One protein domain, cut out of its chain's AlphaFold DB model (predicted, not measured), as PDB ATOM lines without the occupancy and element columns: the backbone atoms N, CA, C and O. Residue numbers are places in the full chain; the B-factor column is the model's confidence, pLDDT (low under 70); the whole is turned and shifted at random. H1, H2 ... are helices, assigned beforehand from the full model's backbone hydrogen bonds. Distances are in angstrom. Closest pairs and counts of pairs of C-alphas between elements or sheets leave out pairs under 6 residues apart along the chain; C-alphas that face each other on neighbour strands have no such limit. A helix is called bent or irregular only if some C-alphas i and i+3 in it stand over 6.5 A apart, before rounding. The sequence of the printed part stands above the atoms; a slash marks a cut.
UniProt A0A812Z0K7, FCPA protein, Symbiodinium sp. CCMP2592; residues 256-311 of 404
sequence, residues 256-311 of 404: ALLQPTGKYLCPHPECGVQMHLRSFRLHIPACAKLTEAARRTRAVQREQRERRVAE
ATOM      1  N   ALA A 256     163.513 192.257 123.816       80.44
ATOM      2  CA  ALA A 256     162.486 193.060 123.165       80.44
ATOM      3  C   ALA A 256     163.056 194.110 122.207       80.44
ATOM      4  O   ALA A 256     164.052 194.771 122.518       80.44
ATOM      5  N   LEU A 257     162.353 194.358 121.102       82.06
ATOM      6  CA  LEU A 257     162.654 195.459 120.186       82.06
ATOM      7  C   LEU A 257     161.596 196.560 120.327       82.06
ATOM      8  O   LEU A 257     160.399 196.301 120.186       82.06
ATOM      9  N   LEU A 258     162.039 197.788 120.617       87.25
ATOM     10  CA  LEU A 258     161.172 198.966 120.655       87.25
ATOM     11  C   LEU A 258     160.769 199.355 119.223       87.25
ATOM     12  O   LEU A 258     161.629 199.586 118.377       87.25
ATOM     13  N   GLN A 259     159.465 199.456 118.978       89.25
ATOM     14  CA  GLN A 259     158.873 199.900 117.718       89.25
ATOM     15  C   GLN A 259     158.724 201.434 117.679       89.25
ATOM     16  O   GLN A 259     158.626 202.066 118.739       89.25
ATOM     17  N   PRO A 260     158.621 202.052 116.483       83.69
ATOM     18  CA  PRO A 260     158.379 203.493 116.334       83.69
ATOM     19  C   PRO A 260     157.114 203.985 117.049       83.69
ATOM     20  O   PRO A 260     157.071 205.108 117.541       83.69
ATOM     21  N   THR A 261     156.114 203.110 117.192       86.88
ATOM     22  CA  THR A 261     154.865 203.359 117.933       86.88
ATOM     23  C   THR A 261     155.072 203.542 119.444       86.88
ATOM     24  O   THR A 261     154.133 203.866 120.168       86.88
ATOM     25  N   GLY A 262     156.285 203.306 119.959       85.56
ATOM     26  CA  GLY A 262     156.599 203.323 121.388       85.56
ATOM     27  C   GLY A 262     156.227 202.031 122.126       85.56
ATOM     28  O   GLY A 262     156.374 201.968 123.350       85.56
ATOM     29  N   LYS A 263     155.752 201.009 121.406       91.12
ATOM     30  CA  LYS A 263     155.446 199.667 121.926       91.12
ATOM     31  C   LYS A 263     156.629 198.714 121.711       91.12
ATOM     32  O   LYS A 263     157.470 198.943 120.852       91.12
ATOM     33  N   TYR A 264     156.696 197.642 122.488       90.81
ATOM     34  CA  TYR A 264     157.719 196.600 122.396       90.81
ATOM     35  C   TYR A 264     157.156 195.374 121.685       90.81
ATOM     36  O   TYR A 264     156.060 194.926 122.027       90.81
ATOM     37  N   LEU A 265     157.908 194.842 120.720       92.38
ATOM     38  CA  LEU A 265     157.574 193.609 120.009       92.38
ATOM     39  C   LEU A 265     158.106 192.392 120.774       92.38
ATOM     40  O   LEU A 265     159.259 192.388 121.217       92.38
ATOM     41  N   CYS A 266     157.263 191.370 120.930       91.19
ATOM     42  CA  CYS A 266     157.648 190.109 121.566       91.19
ATOM     43  C   CYS A 266     158.739 189.394 120.747       91.19
ATOM     44  O   CYS A 266     158.567 189.268 119.535       91.19
ATOM     45  N   PRO A 267     159.838 188.918 121.371       88.81
ATOM     46  CA  PRO A 267     160.926 188.247 120.657       88.81
ATOM     47  C   PRO A 267     160.585 186.809 120.250       88.81
ATOM     48  O   PRO A 267     161.289 186.240 119.421       88.81
ATOM     49  N   HIS A 268     159.550 186.197 120.839       91.00
ATOM     50  CA  HIS A 268     159.171 184.832 120.491       91.00
ATOM     51  C   HIS A 268     158.620 184.790 119.061       91.00
ATOM     52  O   HIS A 268     157.733 185.599 118.747       91.00
ATOM     53  N   PRO A 269     159.085 183.838 118.227       87.62
ATOM     54  CA  PRO A 269     158.588 183.668 116.871       87.62
ATOM     55  C   PRO A 269     157.063 183.610 116.864       87.62
ATOM     56  O   PRO A 269     156.455 182.996 117.746       87.62
ATOM     57  N   GLU A 270     156.463 184.293 115.886       87.38
ATOM     58  CA  GLU A 270     155.035 184.178 115.547       87.38
ATOM     59  C   GLU A 270     154.062 184.690 116.609       87.38
ATOM     60  O   GLU A 270     152.848 184.656 116.427       87.38
ATOM     61  N   CYS A 271     154.573 185.233 117.715       88.81
ATOM     62  CA  CYS A 271     153.732 185.933 118.666       88.81
ATOM     63  C   CYS A 271     153.226 187.251 118.060       88.81
ATOM     64  O   CYS A 271     152.033 187.550 118.132       88.81
ATOM     65  N   GLY A 272     154.134 188.048 117.485       87.56
ATOM     66  CA  GLY A 272     153.817 189.308 116.799       87.56
ATOM     67  C   GLY A 272     153.226 190.416 117.685       87.56
ATOM     68  O   GLY A 272     152.950 191.507 117.196       87.56
ATOM     69  N   VAL A 273     153.030 190.177 118.989       90.44
ATOM     70  CA  VAL A 273     152.328 191.126 119.858       90.44
ATOM     71  C   VAL A 273     153.192 192.344 120.159       90.44
ATOM     72  O   VAL A 273     154.343 192.216 120.587       90.44
ATOM     73  N   GLN A 274     152.590 193.524 120.000       92.62
ATOM     74  CA  GLN A 274     153.159 194.809 120.387       92.62
ATOM     75  C   GLN A 274     152.459 195.352 121.633       92.62
ATOM     76  O   GLN A 274     151.243 195.534 121.643       92.62
ATOM     77  N   MET A 275     153.212 195.661 122.686       93.00
ATOM     78  CA  MET A 275     152.629 196.183 123.929       93.00
ATOM     79  C   MET A 275     153.572 197.116 124.690       93.00
ATOM     80  O   MET A 275     154.772 197.160 124.435       93.00
ATOM     81  N   HIS A 276     153.039 197.893 125.634       90.75
ATOM     82  CA  HIS A 276     153.861 198.739 126.503       90.75
ATOM     83  C   HIS A 276     154.708 197.897 127.467       90.75
ATOM     84  O   HIS A 276     154.330 196.783 127.825       90.75
ATOM     85  N   LEU A 277     155.834 198.451 127.935       83.69
ATOM     86  CA  LEU A 277     156.841 197.727 128.726       83.69
ATOM     87  C   LEU A 277     156.270 197.010 129.964       83.69
ATOM     88  O   LEU A 277     156.715 195.915 130.300       83.69
ATOM     89  N   ARG A 278     155.280 197.610 130.639       87.62
ATOM     90  CA  ARG A 278     154.642 197.010 131.821       87.62
ATOM     91  C   ARG A 278     153.905 195.716 131.464       87.62
ATOM     92  O   ARG A 278     154.173 194.686 132.072       87.62
ATOM     93  N   SER A 279     153.043 195.755 130.449       91.56
ATOM     94  CA  SER A 279     152.335 194.573 129.932       91.56
ATOM     95  C   SER A 279     153.309 193.548 129.352       91.56
ATOM     96  O   SER A 279     153.131 192.345 129.516       91.56
ATOM     97  N   PHE A 280     154.382 194.037 128.731       86.69
ATOM     98  CA  PHE A 280     155.411 193.219 128.107       86.69
ATOM     99  C   PHE A 280     156.118 192.280 129.086       86.69
ATOM    100  O   PHE A 280     156.290 191.095 128.796       86.69
ATOM    101  N   ARG A 281     156.460 192.784 130.278       86.88
ATOM    102  CA  ARG A 281     157.084 191.985 131.344       86.88
ATOM    103  C   ARG A 281     156.198 190.838 131.830       86.88
ATOM    104  O   ARG A 281     156.726 189.795 132.188       86.88
ATOM    105  N   LEU A 282     154.877 191.017 131.812       91.81
ATOM    106  CA  LEU A 282     153.918 189.965 132.170       91.81
ATOM    107  C   LEU A 282     153.720 188.963 131.026       91.81
ATOM    108  O   LEU A 282     153.532 187.771 131.255       91.81
ATOM    109  N   HIS A 283     153.783 189.440 129.783       91.94
ATOM    110  CA  HIS A 283     153.552 188.615 128.606       91.94
ATOM    111  C   HIS A 283     154.677 187.614 128.334       91.94
ATOM    112  O   HIS A 283     154.381 186.471 127.997       91.94
ATOM    113  N   ILE A 284     155.949 188.010 128.460       91.44
ATOM    114  CA  ILE A 284     157.074 187.142 128.070       91.44
ATOM    115  C   ILE A 284     157.093 185.798 128.797       91.44
ATOM    116  O   ILE A 284     157.145 184.787 128.097       91.44
ATOM    117  N   PRO A 285     157.006 185.737 130.140       91.88
ATOM    118  CA  PRO A 285     157.044 184.461 130.849       91.88
ATOM    119  C   PRO A 285     155.881 183.548 130.452       91.88
ATOM    120  O   PRO A 285     156.053 182.339 130.323       91.88
ATOM    121  N   ALA A 286     154.700 184.122 130.205       93.06
ATOM    122  CA  ALA A 286     153.537 183.372 129.744       93.06
ATOM    123  C   ALA A 286     153.692 182.899 128.289       93.06
ATOM    124  O   ALA A 286     153.305 181.786 127.954       93.06
ATOM    125  N   CYS A 287     154.271 183.730 127.421       92.75
ATOM    126  CA  CYS A 287     154.478 183.430 126.007       92.75
ATOM    127  C   CYS A 287     155.588 182.393 125.783       92.75
ATOM    128  O   CYS A 287     155.472 181.571 124.872       92.75
ATOM    129  N   ALA A 288     156.619 182.400 126.631       92.38
ATOM    130  CA  ALA A 288     157.717 181.435 126.608       92.38
ATOM    131  C   ALA A 288     157.233 180.000 126.876       92.38
ATOM    132  O   ALA A 288     157.746 179.064 126.277       92.38
ATOM    133  N   LYS A 289     156.203 179.835 127.720       94.69
ATOM    134  CA  LYS A 289     155.604 178.532 128.060       94.69
ATOM    135  C   LYS A 289     154.735 177.929 126.947       94.69
ATOM    136  O   LYS A 289     154.316 176.785 127.063       94.69
ATOM    137  N   LEU A 290     154.410 178.693 125.903       93.94
ATOM    138  CA  LEU A 290     153.567 178.217 124.805       93.94
ATOM    139  C   LEU A 290     154.404 177.530 123.728       93.94
ATOM    140  O   LEU A 290     155.517 177.961 123.421       93.94
ATOM    141  N   THR A 291     153.825 176.515 123.093       94.06
ATOM    142  CA  THR A 291     154.374 175.934 121.865       94.06
ATOM    143  C   THR A 291     154.233 176.907 120.694       94.06
ATOM    144  O   THR A 291     153.426 177.842 120.724       94.06
ATOM    145  N   GLU A 292     155.021 176.695 119.642       90.31
ATOM    146  CA  GLU A 292     154.968 177.499 118.417       90.31
ATOM    147  C   GLU A 292     153.571 177.474 117.776       90.31
ATOM    148  O   GLU A 292     152.974 178.529 117.562       90.31
ATOM    149  N   ALA A 293     152.970 176.288 117.636       90.56
ATOM    150  CA  ALA A 293     151.602 176.138 117.139       90.56
ATOM    151  C   ALA A 293     150.580 176.937 117.971       90.56
ATOM    152  O   ALA A 293     149.747 177.655 117.420       90.56
ATOM    153  N   ALA A 294     150.685 176.901 119.306       92.50
ATOM    154  CA  ALA A 294     149.806 177.681 120.177       92.50
ATOM    155  C   ALA A 294     150.013 179.199 120.015       92.50
ATOM    156  O   ALA A 294     149.055 179.971 120.133       92.50
ATOM    157  N   ARG A 295     151.245 179.649 119.730       93.12
ATOM    158  CA  ARG A 295     151.531 181.057 119.416       93.12
ATOM    159  C   ARG A 295     150.889 181.473 118.092       93.12
ATOM    160  O   ARG A 295     150.206 182.501 118.105       93.12
ATOM    161  N   ARG A 296     151.005 180.664 117.026       89.56
ATOM    162  CA  ARG A 296     150.331 180.902 115.729       89.56
ATOM    163  C   ARG A 296     148.826 181.026 115.894       89.56
ATOM    164  O   ARG A 296     148.251 182.036 115.500       89.56
ATOM    165  N   THR A 297     148.190 180.060 116.557       92.69
ATOM    166  CA  THR A 297     146.732 180.066 116.757       92.69
ATOM    167  C   THR A 297     146.279 181.320 117.500       92.69
ATOM    168  O   THR A 297     145.327 181.983 117.089       92.69
ATOM    169  N   ARG A 298     146.996 181.716 118.559       93.06
ATOM    170  CA  ARG A 298     146.689 182.958 119.286       93.06
ATOM    171  C   ARG A 298     146.930 184.214 118.446       93.06
ATOM    172  O   ARG A 298     146.243 185.208 118.667       93.06
ATOM    173  N   ALA A 299     147.909 184.213 117.543       89.06
ATOM    174  CA  ALA A 299     148.156 185.333 116.636       89.06
ATOM    175  C   ALA A 299     147.011 185.492 115.629       89.06
ATOM    176  O   ALA A 299     146.458 186.585 115.529       89.06
ATOM    177  N   VAL A 300     146.571 184.395 115.006       91.19
ATOM    178  CA  VAL A 300     145.418 184.378 114.089       91.19
ATOM    179  C   VAL A 300     144.143 184.842 114.795       91.19
ATOM    180  O   VAL A 300     143.425 185.699 114.287       91.19
ATOM    181  N   GLN A 301     143.882 184.347 116.010       92.75
ATOM    182  CA  GLN A 301     142.719 184.776 116.796       92.75
ATOM    183  C   GLN A 301     142.747 186.275 117.124       92.75
ATOM    184  O   GLN A 301     141.703 186.929 117.125       92.75
ATOM    185  N   ARG A 302     143.930 186.841 117.403       89.44
ATOM    186  CA  ARG A 302     144.076 188.286 117.623       89.44
ATOM    187  C   ARG A 302     143.792 189.074 116.357       89.44
ATOM    188  O   ARG A 302     143.024 190.025 116.433       89.44
ATOM    189  N   GLU A 303     144.348 188.661 115.224       88.06
ATOM    190  CA  GLU A 303     144.113 189.328 113.943       88.06
ATOM    191  C   GLU A 303     142.622 189.315 113.580       88.06
ATOM    192  O   GLU A 303     142.052 190.348 113.238       88.06
ATOM    193  N   GLN A 304     141.947 188.176 113.755       92.38
ATOM    194  CA  GLN A 304     140.499 188.078 113.557       92.38
ATOM    195  C   GLN A 304     139.722 188.998 114.505       92.38
ATOM    196  O   GLN A 304     138.743 189.622 114.097       92.38
ATOM    197  N   ARG A 305     140.144 189.108 115.771       91.12
ATOM    198  CA  ARG A 305     139.512 190.017 116.733       91.12
ATOM    199  C   ARG A 305     139.723 191.480 116.349       91.12
ATOM    200  O   ARG A 305     138.776 192.251 116.435       91.12
ATOM    201  N   GLU A 306     140.927 191.857 115.929       88.25
ATOM    202  CA  GLU A 306     141.237 193.212 115.465       88.25
ATOM    203  C   GLU A 306     140.429 193.567 114.215       88.25
ATOM    204  O   GLU A 306     139.836 194.643 114.180       88.25
ATOM    205  N   ARG A 307     140.292 192.638 113.257       90.19
ATOM    206  CA  ARG A 307     139.405 192.797 112.091       90.19
ATOM    207  C   ARG A 307     137.952 193.019 112.508       90.19
ATOM    208  O   ARG A 307     137.356 194.005 112.098       90.19
ATOM    209  N   ARG A 308     137.410 192.185 113.404       92.81
ATOM    210  CA  ARG A 308     136.032 192.344 113.914       92.81
ATOM    211  C   ARG A 308     135.818 193.666 114.648       92.81
ATOM    212  O   ARG A 308     134.741 194.246 114.570       92.81
ATOM    213  N   VAL A 309     136.814 194.134 115.403       90.00
ATOM    214  CA  VAL A 309     136.747 195.437 116.085       90.00
ATOM    215  C   VAL A 309     136.805 196.576 115.071       90.00
ATOM    216  O   VAL A 309     136.060 197.535 115.226       90.00
ATOM    217  N   ALA A 310     137.635 196.467 114.032       87.06
ATOM    218  CA  ALA A 310     137.712 197.453 112.959       87.06
ATOM    219  C   ALA A 310     136.410 197.522 112.142       87.06
ATOM    220  O   ALA A 310     135.936 198.615 111.862       87.06
ATOM    221  N   GLU A 311     135.791 196.379 111.834       89.25
ATOM    222  CA  GLU A 311     134.483 196.301 111.158       89.25
ATOM    223  C   GLU A 311     133.351 196.908 111.994       89.25
ATOM    224  O   GLU A 311     132.422 197.501 111.453       89.25
TER     225      GLU A 311
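AT A GLANCE: This is residues 256 to 311 of the 404 residues of the protein "FCPA protein" of Symbiodinium sp. CCMP2592 (UniProt A0A812Z0K7). Two helices, H1 and the longer H2, make a V that meets near the tight link between them, and the looped first stretch, residues 256 to 276, packs beside H1 and the first half of H2. The last part of H2, residues 303 to 311, sticks out from this body as a free arm. The printed part has 56 residues with two named helices, H1 then H2, and no named strand; the class is all helix. It is compact, with a radius of gyration of the C-alphas of 11.6 A and spans of 29 by 28 by 16 A.

HOW THE PARTS SIT: In the stretch before the helices, residues 257 to 258 pair antiparallel with residues 264 to 265, and these pair antiparallel with residues 274 to 275. H1, residues 277 to 288, and H2, residues 292 to 311, are joined by a tight link of 3 residues. They are close but not clearly touching: their closest C-alphas, those of Cys 287 and Arg 295, are 7.6 A apart. They run opposite ways at a steep tilt of 44 degrees, with centres 17.7 A apart. Every O i to N i+4 pair is within hydrogen-bond range in H2, and 5 of 8 in H1.

IN THESE COORDINATES: The printed part begins with C-alpha 256 at (162.486, 193.060, 123.165). H1 begins with C-alpha 277 at (156.841, 197.727, 128.726) and is 16.5 A long from first to last C-alpha. It is neither bent nor irregular, but only just: C-alphas 282 and 285 are 6.5 A apart. H2 is 28.7 A long and ends with C-alpha 311 at (134.483, 196.301, 111.158).

THE WHOLE: The two C-alphas farthest apart, those of Lys 289 and Glu 311, are 32.4 A apart. Residues 303 to 311, which belong to H2, stand free; without them the body spans 28 by 19 by 14 A. The printed part has no cut. Its mean pLDDT is 89.9, and no printed residue is under 70.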